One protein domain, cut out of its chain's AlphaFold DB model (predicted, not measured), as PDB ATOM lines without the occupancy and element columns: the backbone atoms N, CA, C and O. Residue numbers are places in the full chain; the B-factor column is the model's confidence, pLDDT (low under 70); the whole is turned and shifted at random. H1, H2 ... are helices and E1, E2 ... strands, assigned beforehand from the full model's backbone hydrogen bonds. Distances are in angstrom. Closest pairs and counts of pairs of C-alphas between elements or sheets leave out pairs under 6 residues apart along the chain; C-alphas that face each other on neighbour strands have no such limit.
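This is residues 4 to 110 of the 111 residues of the protein "Bgt-4068" of Blumeria graminis f. sp. tritici 96224 (UniProt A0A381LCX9). With little regular structure, the domain is a small three-stranded sheet amid long loops; helix H1 grazes the sheet, and residues 104 to 110, with short H2, stick out. The printed part has 107 residues, only 32 in named elements, in the order H1 E1 E2 E3 H2, class mixed. The antiparallel sheet runs E2 - E1 - E3. The whole is compact, radius of gyration of the C-alphas 14.8 A, spanning 40 by 34 by 26 A.

Inner strand E1, residues 45 to 50, is antiparallel to E3, residues 83 to 86, with N 46 and O 85 3.0 A apart. E1 forms a hairpin with E2, residues 60 to 62, with N 49 and O 61 2.8 A apart. H1, residues 4 to 17, only grazes the sheet; its closest C-alpha pair with E1 is Lys 7 and Ile 45, 6.3 A. H2, residues 105 to 109, is apart from H1. Every O i to N i+4 pair in H1 and H2 is within hydrogen-bond range.

E1 is 16.5 A long, E2 6.7 A, E3 10.8 A. H1, 20.2 A, begins at C-alpha 4 (-20.104, 51.903, -0.496); H2, 5.8 A, ends at C-alpha 109 (9.315, 33.610, -10.107).

The farthest C-alphas, of Glu 68 and Gly 110, are 42.9 A apart. The printed part has no cut. Links H1 to E1, E2 to E3 and E3 to H2 are long. Residues 25 to 33, 56 and 88 to 110 have pLDDT under 70.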
ATOM      1  N   ARG A   4     -18.996  52.812  -0.163       84.00
ATOM      2  CA  ARG A   4     -20.104  51.903  -0.496       84.00
ATOM      3  C   ARG A   4     -20.117  51.454  -1.960       84.00
ATOM      4  O   ARG A   4     -20.325  50.276  -2.238       84.00
ATOM      5  N   ARG A   5     -19.899  52.375  -2.910       85.69
ATOM      6  CA  ARG A   5     -19.863  52.011  -4.339       85.69
ATOM      7  C   ARG A   5     -18.692  51.089  -4.641       85.69
ATOM      8  O   ARG A   5     -18.859  50.157  -5.414       85.69
ATOM      9  N   ILE A   6     -17.549  51.323  -4.006       86.50
ATOM     10  CA  ILE A   6     -16.344  50.529  -4.232       86.50
ATOM     11  C   ILE A   6     -16.515  49.115  -3.678       86.50
ATOM     12  O   ILE A   6     -16.224  48.161  -4.391       86.50
ATOM     13  N   LYS A   7     -17.076  48.966  -2.471       88.31
ATOM     14  CA  LYS A   7     -17.412  47.649  -1.907       88.31
ATOM     15  C   LYS A   7     -18.361  46.863  -2.819       88.31
ATOM     16  O   LYS A   7     -18.119  45.695  -3.097       88.31
ATOM     17  N   ASN A   8     -19.398  47.516  -3.348       88.94
ATOM     18  CA  ASN A   8     -20.335  46.873  -4.276       88.94
ATOM     19  C   ASN A   8     -19.680  46.489  -5.610       88.94
ATOM     20  O   ASN A   8     -19.949  45.411  -6.133       88.94
ATOM     21  N   SER A   9     -18.823  47.351  -6.166       89.69
ATOM     22  CA  SER A   9     -18.071  47.042  -7.387       89.69
ATOM     23  C   SER A   9     -17.103  45.881  -7.179       89.69
ATOM     24  O   SER A   9     -17.028  45.005  -8.036       89.69
ATOM     25  N   LEU A  10     -16.411  45.837  -6.037       88.62
ATOM     26  CA  LEU A  10     -15.544  44.722  -5.673       88.62
ATOM     27  C   LEU A  10     -16.344  43.419  -5.593       88.62
ATOM     28  O   LEU A  10     -15.973  42.449  -6.244       88.62
ATOM     29  N   LEU A  11     -17.474  43.413  -4.880       89.31
ATOM     30  CA  LEU A  11     -18.328  42.229  -4.785       89.31
ATOM     31  C   LEU A  11     -18.813  41.755  -6.160       89.31
ATOM     32  O   LEU A  11     -18.777  40.563  -6.434       89.31
ATOM     33  N   ALA A  12     -19.218  42.672  -7.041       89.69
ATOM     34  CA  ALA A  12     -19.658  42.317  -8.390       89.69
ATOM     35  C   ALA A  12     -18.549  41.620  -9.199       89.69
ATOM     36  O   ALA A  12     -18.802  40.594  -9.825       89.69
ATOM     37  N   ILE A  13     -17.318  42.140  -9.140       89.75
ATOM     38  CA  ILE A  13     -16.155  41.540  -9.813       89.75
ATOM     39  C   ILE A  13     -15.838  40.165  -9.218       89.75
ATOM     40  O   ILE A  13     -15.572  39.216  -9.955       89.75
ATOM     41  N   LEU A  14     -15.874  40.049  -7.890       87.56
ATOM     42  CA  LEU A  14     -15.611  38.791  -7.201       87.56
ATOM     43  C   LEU A  14     -16.661  37.735  -7.539       87.56
ATOM     44  O   LEU A  14     -16.284  36.611  -7.838       87.56
ATOM     45  N   SER A  15     -17.943  38.089  -7.588       87.12
ATOM     46  CA  SER A  15     -19.009  37.165  -7.986       87.12
ATOM     47  C   SER A  15     -18.919  36.744  -9.453       87.12
ATOM     48  O   SER A  15     -19.262  35.613  -9.781       87.12
ATOM     49  N   GLU A  16     -18.451  37.624 -10.343       88.19
ATOM     50  CA  GLU A  16     -18.247  37.292 -11.758       88.19
ATOM     51  C   GLU A  16     -17.073  36.319 -11.955       88.19
ATOM     52  O   GLU A  16     -17.150  35.397 -12.767       88.19
ATOM     53  N   ARG A  17     -15.979  36.517 -11.212       85.69
ATOM     54  CA  ARG A  17     -14.742  35.730 -11.352       85.69
ATOM     55  C   ARG A  17     -14.710  34.470 -10.492       85.69
ATOM     56  O   ARG A  17     -14.098  33.484 -10.893       85.69
ATOM     57  N   TYR A  18     -15.351  34.510  -9.331       85.12
ATOM     58  CA  TYR A  18     -15.336  33.479  -8.297       85.12
ATOM     59  C   TYR A  18     -16.763  33.195  -7.802       85.12
ATOM     60  O   TYR A  18     -17.070  33.427  -6.630       85.12
ATOM     61  N   PRO A  19     -17.657  32.689  -8.672       83.69
ATOM     62  CA  PRO A  19     -19.060  32.460  -8.318       83.69
ATOM     63  C   PRO A  19     -19.232  31.479  -7.146       83.69
ATOM     64  O   PRO A  19     -20.164  31.616  -6.360       83.69
ATOM     65  N   ASP A  20     -18.308  30.527  -6.993       81.19
ATOM     66  CA  ASP A  20     -18.297  29.541  -5.908       81.19
ATOM     67  C   ASP A  20     -17.496  29.979  -4.662       81.19
ATOM     68  O   ASP A  20     -17.252  29.167  -3.767       81.19
ATOM     69  N   GLY A  21     -17.050  31.238  -4.601       81.00
ATOM     70  CA  GLY A  21     -16.232  31.768  -3.507       81.00
ATOM     71  C   GLY A  21     -14.734  31.838  -3.805       81.00
ATOM     72  O   GLY A  21     -14.226  31.266  -4.772       81.00
ATOM     73  N   LEU A  22     -14.019  32.570  -2.953       81.69
ATOM     74  CA  LEU A  22     -12.577  32.782  -3.076       81.69
ATOM     75  C   LEU A  22     -11.800  31.557  -2.573       81.69
ATOM     76  O   LEU A  22     -12.108  31.071  -1.489       81.69
ATOM     77  N   PRO A  23     -10.775  31.063  -3.286       77.38
ATOM     78  CA  PRO A  23      -9.913  30.011  -2.753       77.38
ATOM     79  C   PRO A  23      -9.157  30.516  -1.512       77.38
ATOM     80  O   PRO A  23      -8.611  31.618  -1.533       77.38
ATOM     81  N   VAL A  24      -9.130  29.725  -0.432       71.94
ATOM     82  CA  VAL A  24      -8.377  30.062   0.795       71.94
ATOM     83  C   VAL A  24      -6.875  30.085   0.530       71.94
ATOM     84  O   VAL A  24      -6.173  30.947   1.052       71.94
ATOM     85  N   ASP A  25      -6.396  29.161  -0.303       68.56
ATOM     86  CA  ASP A  25      -5.022  29.155  -0.778       68.56
ATOM     87  C   ASP A  25      -5.014  29.275  -2.310       68.56
ATOM     88  O   ASP A  25      -5.556  28.405  -2.996       68.56
ATOM     89  N   PRO A  26      -4.428  30.343  -2.878       65.00
ATOM     90  CA  PRO A  26      -4.376  30.517  -4.327       65.00
ATOM     91  C   PRO A  26      -3.503  29.461  -5.023       65.00
ATOM     92  O   PRO A  26      -3.577  29.336  -6.244       65.00
ATOM     93  N   LYS A  27      -2.676  28.711  -4.276       62.75
ATOM     94  CA  LYS A  27      -1.825  27.628  -4.784       62.75
ATOM     95  C   LYS A  27      -2.493  26.257  -4.717       62.75
ATOM     96  O   LYS A  27      -1.888  25.300  -5.193       62.75
ATOM     97  N   ASP A  28      -3.702  26.148  -4.164       61.53
ATOM     98  CA  ASP A  28      -4.455  24.895  -4.112       61.53
ATOM     99  C   ASP A  28      -5.561  24.898  -5.189       61.53
ATOM    100  O   ASP A  28      -6.675  25.371  -4.958       61.53
ATOM    101  N   PRO A  29      -5.271  24.420  -6.418       56.06
ATOM    102  CA  PRO A  29      -6.224  24.429  -7.527       56.06
ATOM    103  C   PRO A  29      -7.278  23.317  -7.414       56.06
ATOM    104  O   PRO A  29      -7.989  23.048  -8.386       56.06
ATOM    105  N   LEU A  30      -7.359  22.605  -6.282       58.81
ATOM    106  CA  LEU A  30      -8.235  21.449  -6.173       58.81
ATOM    107  C   LEU A  30      -9.707  21.892  -6.156       58.81
ATOM    108  O   LEU A  30     -10.079  22.851  -5.477       58.81
ATOM    109  N   PRO A  31     -10.602  21.161  -6.843       60.22
ATOM    110  CA  PRO A  31     -12.034  21.465  -6.847       60.22
ATOM    111  C   PRO A  31     -12.675  21.392  -5.449       60.22
ATOM    112  O   PRO A  31     -13.723  21.998  -5.240       60.22
ATOM    113  N   ASN A  32     -12.025  20.708  -4.498       64.38
ATOM    114  CA  ASN A  32     -12.451  20.562  -3.105       64.38
ATOM    115  C   ASN A  32     -11.661  21.456  -2.132       64.38
ATOM    116  O   ASN A  32     -11.793  21.284  -0.918       64.38
ATOM    117  N   ALA A  33     -10.822  22.367  -2.636       67.25
ATOM    118  CA  ALA A  33     -10.105  23.310  -1.792       67.25
ATOM    119  C   ALA A  33     -11.107  24.135  -0.961       67.25
ATOM    120  O   ALA A  33     -12.173  24.497  -1.474       67.25
ATOM    121  N   PRO A  34     -10.801  24.445   0.311       73.19
ATOM    122  CA  PRO A  34     -11.658  25.302   1.114       73.19
ATOM    123  C   PRO A  34     -11.807  26.666   0.429       73.19
ATOM    124  O   PRO A  34     -10.823  27.290   0.024       73.19
ATOM    125  N   ARG A  35     -13.058  27.116   0.281       78.06
ATOM    126  CA  ARG A  35     -13.405  28.413  -0.309       78.06
ATOM    127  C   ARG A  35     -14.049  29.310   0.731       78.06
ATOM    128  O   ARG A  35     -14.872  28.865   1.527       78.06
ATOM    129  N   ILE A  36     -13.685  30.582   0.695       81.62
ATOM    130  CA  ILE A  36     -14.317  31.635   1.469       81.62
ATOM    131  C   ILE A  36     -15.574  32.062   0.700       81.62
ATOM    132  O   ILE A  36     -15.452  32.548  -0.433       81.62
ATOM    133  N   PRO A  37     -16.778  31.875   1.267       84.31
ATOM    134  CA  PRO A  37     -18.007  32.292   0.610       84.31
ATOM    135  C   PRO A  37     -18.023  33.811   0.436       84.31
ATOM    136  O   PRO A  37     -17.577  34.556   1.310       84.31
ATOM    137  N   LEU A  38     -18.551  34.270  -0.698       85.00
ATOM    138  CA  LEU A  38     -18.756  35.697  -0.918       85.00
ATOM    139  C   LEU A  38     -19.894  36.204  -0.020       85.00
ATOM    140  O   LEU A  38     -20.889  35.496   0.166       85.00
ATOM    141  N   PRO A  39     -19.785  37.427   0.521       85.12
ATOM    142  CA  PRO A  39     -20.848  38.000   1.325       85.12
ATOM    143  C   PRO A  39     -22.073  38.319   0.463       85.12
ATOM    144  O   PRO A  39     -21.964  38.657  -0.716       85.12
ATOM    145  N   ALA A  40     -23.255  38.274   1.076       81.56
ATOM    146  CA  ALA A  40     -24.500  38.639   0.402       81.56
ATOM    147  C   ALA A  40     -24.571  40.141   0.075       81.56
ATOM    148  O   ALA A  40     -25.292  40.545  -0.840       81.56
ATOM    149  N   SER A  41     -23.840  40.977   0.821       83.88
ATOM    150  CA  SER A  41     -23.819  42.421   0.633       83.88
ATOM    151  C   SER A  41     -22.405  42.986   0.679       83.88
ATOM    152  O   SER A  41     -21.566  42.561   1.465       83.88
ATOM    153  N   GLY A  42     -22.156  44.041  -0.103       81.44
ATOM    154  CA  GLY A  42     -20.909  44.802  -0.007       81.44
ATOM    155  C   GLY A  42     -20.728  45.478   1.359       81.44
ATOM    156  O   GLY A  42     -19.630  45.910   1.684       81.44
ATOM    157  N   HIS A  43     -21.780  45.569   2.177       82.00
ATOM    158  CA  HIS A  43     -21.693  46.078   3.547       82.00
ATOM    159  C   HIS A  43     -20.821  45.202   4.455       82.00
ATOM    160  O   HIS A  43     -20.131  45.749   5.309       82.00
ATOM    161  N   ASP A  44     -20.792  43.891   4.209       84.50
ATOM    162  CA  ASP A  44     -19.990  42.929   4.968       84.50
ATOM    163  C   ASP A  44     -18.517  42.914   4.522       84.50
ATOM    164  O   ASP A  44     -17.719  42.124   5.014       84.50
ATOM    165  N   ILE A  45     -18.134  43.772   3.573       85.69
ATOM    166  CA  ILE A  45     -16.744  43.929   3.147       85.69
ATOM    167  C   ILE A  45     -16.104  45.044   3.961       85.69
ATOM    168  O   ILE A  45     -16.601  46.173   3.997       85.69
ATOM    169  N   VAL A  46     -14.952  44.760   4.545       85.19
ATOM    170  CA  VAL A  46     -14.103  45.755   5.204       85.19
ATOM    171  C   VAL A  46     -12.790  45.916   4.468       85.19
ATOM    172  O   VAL A  46     -12.342  44.997   3.785       85.19
ATOM    173  N   PHE A  47     -12.198  47.099   4.594       85.62
ATOM    174  CA  PHE A  47     -10.905  47.404   4.001       85.62
ATOM    175  C   PHE A  47      -9.852  47.526   5.092       85.62
ATOM    176  O   PHE A  47     -10.130  48.060   6.162       85.62
ATOM    177  N   GLY A  48      -8.651  47.050   4.792       83.31
ATOM    178  CA  GLY A  48      -7.462  47.240   5.604       83.31
ATOM    179  C   GLY A  48      -6.455  48.118   4.869       83.31
ATOM    180  O   GLY A  48      -6.213  47.921   3.676       83.31
ATOM    181  N   VAL A  49      -5.862  49.073   5.574       84.94
ATOM    182  CA  VAL A  49      -4.730  49.872   5.092       84.94
ATOM    183  C   VAL A  49      -3.425  49.295   5.630       84.94
ATOM    184  O   VAL A  49      -3.374  48.925   6.802       84.94
ATOM    185  N   PRO A  50      -2.370  49.185   4.808       80.56
ATOM    186  CA  PRO A  50      -1.090  48.679   5.282       80.56
ATOM    187  C   PRO A  50      -0.549  49.604   6.373       80.56
ATOM    188  O   PRO A  50      -0.519  50.822   6.192       80.56
ATOM    189  N   ARG A  51      -0.091  49.028   7.489       80.06
ATOM    190  CA  ARG A  51       0.544  49.798   8.573       80.06
ATOM    191  C   ARG A  51       1.780  50.536   8.108       80.06
ATOM    192  O   ARG A  51       2.013  51.685   8.473       80.06
ATOM    193  N   SER A  52       2.570  49.840   7.302       78.19
ATOM    194  CA  SER A  52       3.723  50.388   6.620       78.19
ATOM    195  C   SER A  52       3.502  50.246   5.120       78.19
ATOM    196  O   SER A  52       3.412  49.121   4.625       78.19
ATOM    197  N   PRO A  53       3.434  51.354   4.363       72.19
ATOM    198  CA  PRO A  53       3.258  51.299   2.913       72.19
ATOM    199  C   PRO A  53       4.438  50.618   2.204       72.19
ATOM    200  O   PRO A  53       4.294  50.169   1.071       72.19
ATOM    201  N   SER A  54       5.600  50.541   2.858       72.75
ATOM    202  CA  SER A  54       6.808  49.903   2.327       72.75
ATOM    203  C   SER A  54       6.966  48.442   2.747       72.75
ATOM    204  O   SER A  54       7.767  47.743   2.138       72.75
ATOM    205  N   ASP A  55       6.238  47.986   3.772       70.44
ATOM    206  CA  ASP A  55       6.332  46.616   4.273       70.44
ATOM    207  C   ASP A  55       4.942  46.068   4.646       70.44
ATOM    208  O   ASP A  55       4.501  46.191   5.795       70.44
ATOM    209  N   PRO A  56       4.219  45.454   3.688       68.00
ATOM    210  CA  PRO A  56       2.901  44.877   3.947       68.00
ATOM    211  C   PRO A  56       2.951  43.688   4.922       68.00
ATOM    212  O   PRO A  56       1.911  43.282   5.442       68.00
ATOM    213  N   ALA A  57       4.140  43.146   5.219       70.12
ATOM    214  CA  ALA A  57       4.324  42.101   6.222       70.12
ATOM    215  C   ALA A  57       4.042  42.584   7.657       70.12
ATOM    216  O   ALA A  57       3.748  41.761   8.526       70.12
ATOM    217  N   GLN A  58       4.061  43.902   7.912       72.12
ATOM    218  CA  GLN A  58       3.733  44.476   9.229       72.12
ATOM    219  C   GLN A  58       2.236  44.431   9.569       72.12
ATOM    220  O   GLN A  58       1.837  44.837  10.663       72.12
ATOM    221  N   GLY A  59       1.413  43.922   8.649       72.94
ATOM    222  CA  GLY A  59      -0.028  43.808   8.810       72.94
ATOM    223  C   GLY A  59      -0.778  45.054   8.346       72.94
ATOM    224  O   GLY A  59      -0.197  46.044   7.891       72.94
ATOM    225  N   PHE A  60      -2.104  44.977   8.439       80.25
ATOM    226  CA  PHE A  60      -3.004  46.041   8.009       80.25
ATOM    227  C   PHE A  60      -3.938  46.422   9.153       80.25
ATOM    228  O   PHE A  60      -4.431  45.554   9.879       80.25
ATOM    229  N   ASP A  61      -4.193  47.721   9.278       78.69
ATOM    230  CA  ASP A  61      -5.179  48.270  10.201       78.69
ATOM    231  C   ASP A  61      -6.514  48.461   9.490       78.69
ATOM    232  O   ASP A  61      -6.567  48.710   8.284       78.69
ATOM    233  N   GLU A  62      -7.608  48.349  10.236       79.94
ATOM    234  CA  GLU A  62      -8.935  48.580   9.683       79.94
ATOM    235  C   GLU A  62      -9.085  50.023   9.192       79.94
ATOM    236  O   GLU A  62      -8.869  50.996   9.919       79.94
ATOM    237  N   LEU A  63      -9.539  50.165   7.952       80.62
ATOM    238  CA  LEU A  63      -9.984  51.440   7.435       80.62
ATOM    239  C   LEU A  63     -11.409  51.701   7.928       80.62
ATOM    240  O   LEU A  63     -12.380  51.273   7.295       80.62
ATOM    241  N   ALA A  64     -11.522  52.448   9.027       72.69
ATOM    242  CA  ALA A  64     -12.784  52.927   9.591       72.69
ATOM    243  C   ALA A  64     -13.484  53.919   8.636       72.69
ATOM    244  O   ALA A  64     -13.480  55.139   8.809       72.69
ATOM    245  N   ALA A  65     -14.065  53.384   7.567       71.00
ATOM    246  CA  ALA A  65     -14.735  54.142   6.530       71.00
ATOM    247  C   ALA A  65     -16.236  54.197   6.808       71.00
ATOM    248  O   ALA A  65     -16.944  53.198   6.656       71.00
ATOM    249  N   ALA A  66     -16.749  55.391   7.112       73.56
ATOM    250  CA  ALA A  66     -18.186  55.615   7.045       73.56
ATOM    251  C   ALA A  66     -18.690  55.316   5.612       73.56
ATOM    252  O   ALA A  66     -17.966  55.555   4.639       73.56
ATOM    253  N   PRO A  67     -19.922  54.807   5.438       70.12
ATOM    254  CA  PRO A  67     -20.422  54.352   4.134       70.12
ATOM    255  C   PRO A  67     -20.412  55.445   3.051       70.12
ATOM    256  O   PRO A  67     -20.182  55.152   1.874       70.12
ATOM    257  N   GLU A  68     -20.602  56.699   3.463       74.25
ATOM    258  CA  GLU A  68     -20.605  57.878   2.590       74.25
ATOM    259  C   GLU A  68     -19.214  58.512   2.411       74.25
ATOM    260  O   GLU A  68     -19.040  59.392   1.567       74.25
ATOM    261  N   SER A  69     -18.196  58.054   3.150       79.44
ATOM    262  CA  SER A  69     -16.833  58.568   3.012       79.44
ATOM    263  C   SER A  69     -16.243  58.205   1.653       79.44
ATOM    264  O   SER A  69     -16.469  57.122   1.105       79.44
ATOM    265  N   SER A  70     -15.442  59.118   1.106       80.62
ATOM    266  CA  SER A  70     -14.613  58.838  -0.065       80.62
ATOM    267  C   SER A  70     -13.225  58.372   0.373       80.62
ATOM    268  O   SER A  70     -12.719  58.831   1.394       80.62
ATOM    269  N   PHE A  71     -12.583  57.502  -0.407       81.25
ATOM    270  CA  PHE A  71     -11.208  57.066  -0.130       81.25
ATOM    271  C   PHE A  71     -10.219  58.231  -0.039       81.25
ATOM    272  O   PHE A  71      -9.404  58.268   0.875       81.25
ATOM    273  N   ARG A  72     -10.382  59.251  -0.886       82.19
ATOM    274  CA  ARG A  72      -9.585  60.481  -0.813       82.19
ATOM    275  C   ARG A  72      -9.773  61.218   0.520       82.19
ATOM    276  O   ARG A  72      -8.814  61.739   1.070       82.19
ATOM    277  N   SER A  73     -10.995  61.242   1.058       81.38
ATOM    278  CA  SER A  73     -11.280  61.830   2.379       81.38
ATOM    279  C   SER A  73     -10.665  61.032   3.531       81.38
ATOM    280  O   SER A  73     -10.504  61.576   4.615       81.38
ATOM    281  N   LEU A  74     -10.333  59.762   3.294       79.81
ATOM    282  CA  LEU A  74      -9.672  58.868   4.242       79.81
ATOM    283  C   LEU A  74      -8.146  58.827   4.039       79.81
ATOM    284  O   LEU A  74      -7.481  57.979   4.620       79.81
ATOM    285  N   GLY A  75      -7.594  59.718   3.205       80.38
ATOM    286  CA  GLY A  75      -6.154  59.789   2.937       80.38
ATOM    287  C   GLY A  75      -5.624  58.702   2.000       80.38
ATOM    288  O   GLY A  75      -4.414  58.543   1.896       80.38
ATOM    289  N   ILE A  76      -6.500  57.964   1.313       82.56
ATOM    290  CA  ILE A  76      -6.097  56.938   0.349       82.56
ATOM    291  C   ILE A  76      -5.865  57.587  -1.016       82.56
ATOM    292  O   ILE A  76      -6.777  58.192  -1.594       82.56
ATOM    293  N   GLU A  77      -4.649  57.438  -1.526       83.38
ATOM    294  CA  GLU A  77      -4.218  57.964  -2.820       83.38
ATOM    295  C   GLU A  77      -4.486  56.971  -3.958       83.38
ATOM    296  O   GLU A  77      -4.677  55.768  -3.747       83.38
ATOM    297  N   ASP A  78      -4.492  57.468  -5.192       80.69
ATOM    298  CA  ASP A  78      -4.592  56.625  -6.379       80.69
ATOM    299  C   ASP A  78      -3.397  55.647  -6.450       80.69
ATOM    300  O   ASP A  78      -2.256  56.032  -6.207       80.69
ATOM    301  N   ASN A  79      -3.652  54.384  -6.816       78.31
ATOM    302  CA  ASN A  79      -2.692  53.261  -6.779       78.31
ATOM    303  C   ASN A  79      -2.273  52.780  -5.376       78.31
ATOM    304  O   ASN A  79      -1.348  51.976  -5.262       78.31
ATOM    305  N   SER A  80      -2.964  53.207  -4.316       81.44
ATOM    306  CA  SER A  80      -2.749  52.634  -2.983       81.44
ATOM    307  C   SER A  80      -3.173  51.167  -2.931       81.44
ATOM    308  O   SER A  80      -4.225  50.786  -3.451       81.44
ATOM    309  N   VAL A  81      -2.377  50.352  -2.244       81.19
ATOM    310  CA  VAL A  81      -2.717  48.959  -1.952       81.19
ATOM    311  C   VAL A  81      -3.637  48.917  -0.736       81.19
ATOM    312  O   VAL A  81      -3.334  49.501   0.302       81.19
ATOM    313  N   LEU A  82      -4.754  48.204  -0.867       82.75
ATOM    314  CA  LEU A  82      -5.696  47.944   0.217       82.75
ATOM    315  C   LEU A  82      -5.896  46.437   0.363       82.75
ATOM    316  O   LEU A  82      -6.002  45.718  -0.632       82.75
ATOM    317  N   ALA A  83      -5.999  45.977   1.603       84.62
ATOM    318  CA  ALA A  83      -6.506  44.652   1.923       84.62
ATOM    319  C   ALA A  83      -8.034  44.689   2.041       84.62
ATOM    320  O   ALA A  83      -8.620  45.742   2.299       84.62
ATOM    321  N   PHE A  84      -8.690  43.541   1.889       84.69
ATOM    322  CA  PHE A  84     -10.110  43.405   2.196       84.69
ATOM    323  C   PHE A  84     -10.399  42.077   2.895       84.69
ATOM    324  O   PHE A  84      -9.665  41.105   2.723       84.69
ATOM    325  N   ALA A  85     -11.474  42.042   3.678       82.31
ATOM    326  CA  ALA A  85     -12.001  40.826   4.293       82.31
ATOM    327  C   ALA A  85     -13.527  40.851   4.295       82.31
ATOM    328  O   ALA A  85     -14.147  41.912   4.172       82.31
ATOM    329  N   PHE A  86     -14.113  39.665   4.437       85.00
ATOM    330  CA  PHE A  86     -15.547  39.484   4.599       85.00
ATOM    331  C   PHE A  86     -15.864  39.257   6.069       85.00
ATOM    332  O   PHE A  86     -15.251  38.406   6.716       85.00
ATOM    333  N   LEU A  87     -16.827  40.008   6.581       80.00
ATOM    334  CA  LEU A  87     -17.361  39.824   7.913       80.00
ATOM    335  C   LEU A  87     -18.532  38.857   7.885       80.00
ATOM    336  O   LEU A  87     -19.367  38.875   6.980       80.00
ATOM    337  N   SER A  88     -18.602  38.019   8.915       69.44
ATOM    338  CA  SER A  88     -19.826  37.283   9.208       69.44
ATOM    339  C   SER A  88     -20.836  38.238   9.844       69.44
ATOM    340  O   SER A  88     -20.455  39.174  10.548       69.44
ATOM    341  N   ALA A  89     -22.129  38.011   9.617       60.19
ATOM    342  CA  ALA A  89     -23.179  38.867  10.160       60.19
ATOM    343  C   ALA A  89     -23.060  38.990  11.696       60.19
ATOM    344  O   ALA A  89     -23.164  37.994  12.410       60.19
ATOM    345  N   GLY A  90     -22.845  40.215  12.190       56.81
ATOM    346  CA  GLY A  90     -22.670  40.507  13.620       56.81
ATOM    347  C   GLY A  90     -21.235  40.392  14.143       56.81
ATOM    348  O   GLY A  90     -21.029  40.515  15.346       56.81
ATOM    349  N   GLN A  91     -20.250  40.164  13.273       63.44
ATOM    350  CA  GLN A  91     -18.843  40.201  13.647       63.44
ATOM    351  C   GLN A  91     -18.355  41.651  13.647       63.44
ATOM    352  O   GLN A  91     -18.175  42.261  12.593       63.44
ATOM    353  N   GLU A  92     -18.155  42.195  14.842       54.94
ATOM    354  CA  GLU A  92     -17.417  43.437  15.021       54.94
ATOM    355  C   GLU A  92     -15.924  43.151  14.933       54.94
ATOM    356  O   GLU A  92     -15.421  42.080  15.286       54.94
ATOM    357  N   ILE A  93     -15.222  44.120  14.383       57.22
ATOM    358  CA  ILE A  93     -13.800  44.055  14.177       57.22
ATOM    359  C   ILE A  93     -13.117  44.671  15.407       57.22
ATOM    360  O   ILE A  93     -13.218  45.871  15.640       57.22
ATOM    361  N   GLU A  94     -12.400  43.861  16.187       47.47
ATOM    362  CA  GLU A  94     -11.540  44.340  17.275       47.47
ATOM    363  C   GLU A  94     -10.079  43.917  17.012       47.47
ATOM    364  O   GLU A  94      -9.740  42.739  17.108       47.47
ATOM    365  N   GLY A  95      -9.195  44.872  16.686       54.34
ATOM    366  CA  GLY A  95      -7.732  44.678  16.703       54.34
ATOM    367  C   GLY A  95      -7.020  44.508  15.348       54.34
ATOM    368  O   GLY A  95      -7.391  45.114  14.347       54.34
ATOM    369  N   GLU A  96      -5.928  43.726  15.339       52.78
ATOM    370  CA  GLU A  96      -5.048  43.478  14.179       52.78
ATOM    371  C   GLU A  96      -5.668  42.456  13.206       52.78
ATOM    372  O   GLU A  96      -5.347  41.269  13.224       52.78
ATOM    373  N   LEU A  97      -6.613  42.881  12.375       53.91
ATOM    374  CA  LEU A  97      -7.450  41.934  11.619       53.91
ATOM    375  C   LEU A  97      -6.773  41.200  10.483       53.91
ATOM    376  O   LEU A  97      -7.206  40.121  10.082       53.91
ATOM    377  N   PHE A  98      -5.784  41.834   9.879       59.91
ATOM    378  CA  PHE A  98      -5.389  41.493   8.529       59.91
ATOM    379  C   PHE A  98      -3.964  40.974   8.546       59.91
ATOM    380  O   PHE A  98      -3.010  41.683   8.222       59.91
ATOM    381  N   LYS A  99      -3.815  39.692   8.886       56.31
ATOM    382  CA  LYS A  99      -2.616  38.955   8.496       56.31
ATOM    383  C   LYS A  99      -2.757  38.571   7.027       56.31
ATOM    384  O   LYS A  99      -3.225  37.487   6.690       56.31
ATOM    385  N   VAL A 100      -2.410  39.505   6.148       63.34
ATOM    386  CA  VAL A 100      -2.405  39.267   4.704       63.34
ATOM    387  C   VAL A 100      -1.110  38.556   4.360       63.34
ATOM    388  O   VAL A 100      -0.024  39.105   4.534       63.34
ATOM    389  N   ASN A 101      -1.217  37.327   3.866       59.06
ATOM    390  CA  ASN A 101      -0.073  36.662   3.263       59.06
ATOM    391  C   ASN A 101       0.173  37.309   1.899       59.06
ATOM    392  O   ASN A 101      -0.579  37.079   0.952       59.06
ATOM    393  N   PHE A 102       1.201  38.149   1.814       60.25
ATOM    394  CA  PHE A 102       1.661  38.661   0.531       60.25
ATOM    395  C   PHE A 102       2.379  37.530  -0.218       60.25
ATOM    396  O   PHE A 102       3.208  36.843   0.384       60.25
ATOM    397  N   PRO A 103       2.062  37.283  -1.502       57.19
ATOM    398  CA  PRO A 103       2.807  36.312  -2.279       57.19
ATOM    399  C   PRO A 103       4.242  36.813  -2.436       57.19
ATOM    400  O   PRO A 103       4.473  37.897  -2.969       57.19
ATOM    401  N   ASP A 104       5.197  36.015  -1.969       62.41
ATOM    402  CA  ASP A 104       6.611  36.258  -2.216       62.41
ATOM    403  C   ASP A 104       6.883  36.000  -3.704       62.41
ATOM    404  O   ASP A 104       6.894  34.856  -4.169       62.41
ATOM    405  N   LEU A 105       6.960  37.083  -4.482       57.81
ATOM    406  CA  LEU A 105       7.129  37.013  -5.933       57.81
ATOM    407  C   LEU A 105       8.501  36.442  -6.309       57.81
ATOM    408  O   LEU A 105       8.611  35.801  -7.349       57.81
ATOM    409  N   GLU A 106       9.508  36.620  -5.454       56.75
ATOM    410  CA  GLU A 106      10.852  36.072  -5.637       56.75
ATOM    411  C   GLU A 106      10.863  34.550  -5.410       56.75
ATOM    412  O   GLU A 106      11.489  33.821  -6.160       56.75
ATOM    413  N   ALA A 107      10.060  34.019  -4.488       57.81
ATOM    414  CA  ALA A 107       9.860  32.577  -4.341       57.81
ATOM    415  C   ALA A 107       8.937  31.964  -5.415       57.81
ATOM    416  O   ALA A 107       8.943  30.746  -5.602       57.81
ATOM    417  N   LEU A 108       8.098  32.767  -6.084       51.72
ATOM    418  CA  LEU A 108       7.202  32.302  -7.157       51.72
ATOM    419  C   LEU A 108       7.831  32.361  -8.555       51.72
ATOM    420  O   LEU A 108       7.452  31.562  -9.411       51.72
ATOM    421  N   TYR A 109       8.726  33.320  -8.794       59.25
ATOM    422  CA  TYR A 109       9.315  33.610 -10.107       59.25
ATOM    423  C   TYR A 109      10.836  33.805 -10.075       59.25
ATOM    424  O   TYR A 109      11.421  34.097 -11.117       59.25
ATOM    425  N   GLY A 110      11.473  33.680  -8.911       51.53
ATOM    426  CA  GLY A 110      12.923  33.588  -8.810       51.53
ATOM    427  C   GLY A 110      13.394  32.274  -9.415       51.53
ATOM    428  O   GLY A 110      12.790  31.225  -9.190       51.53
TER     429      GLY A 110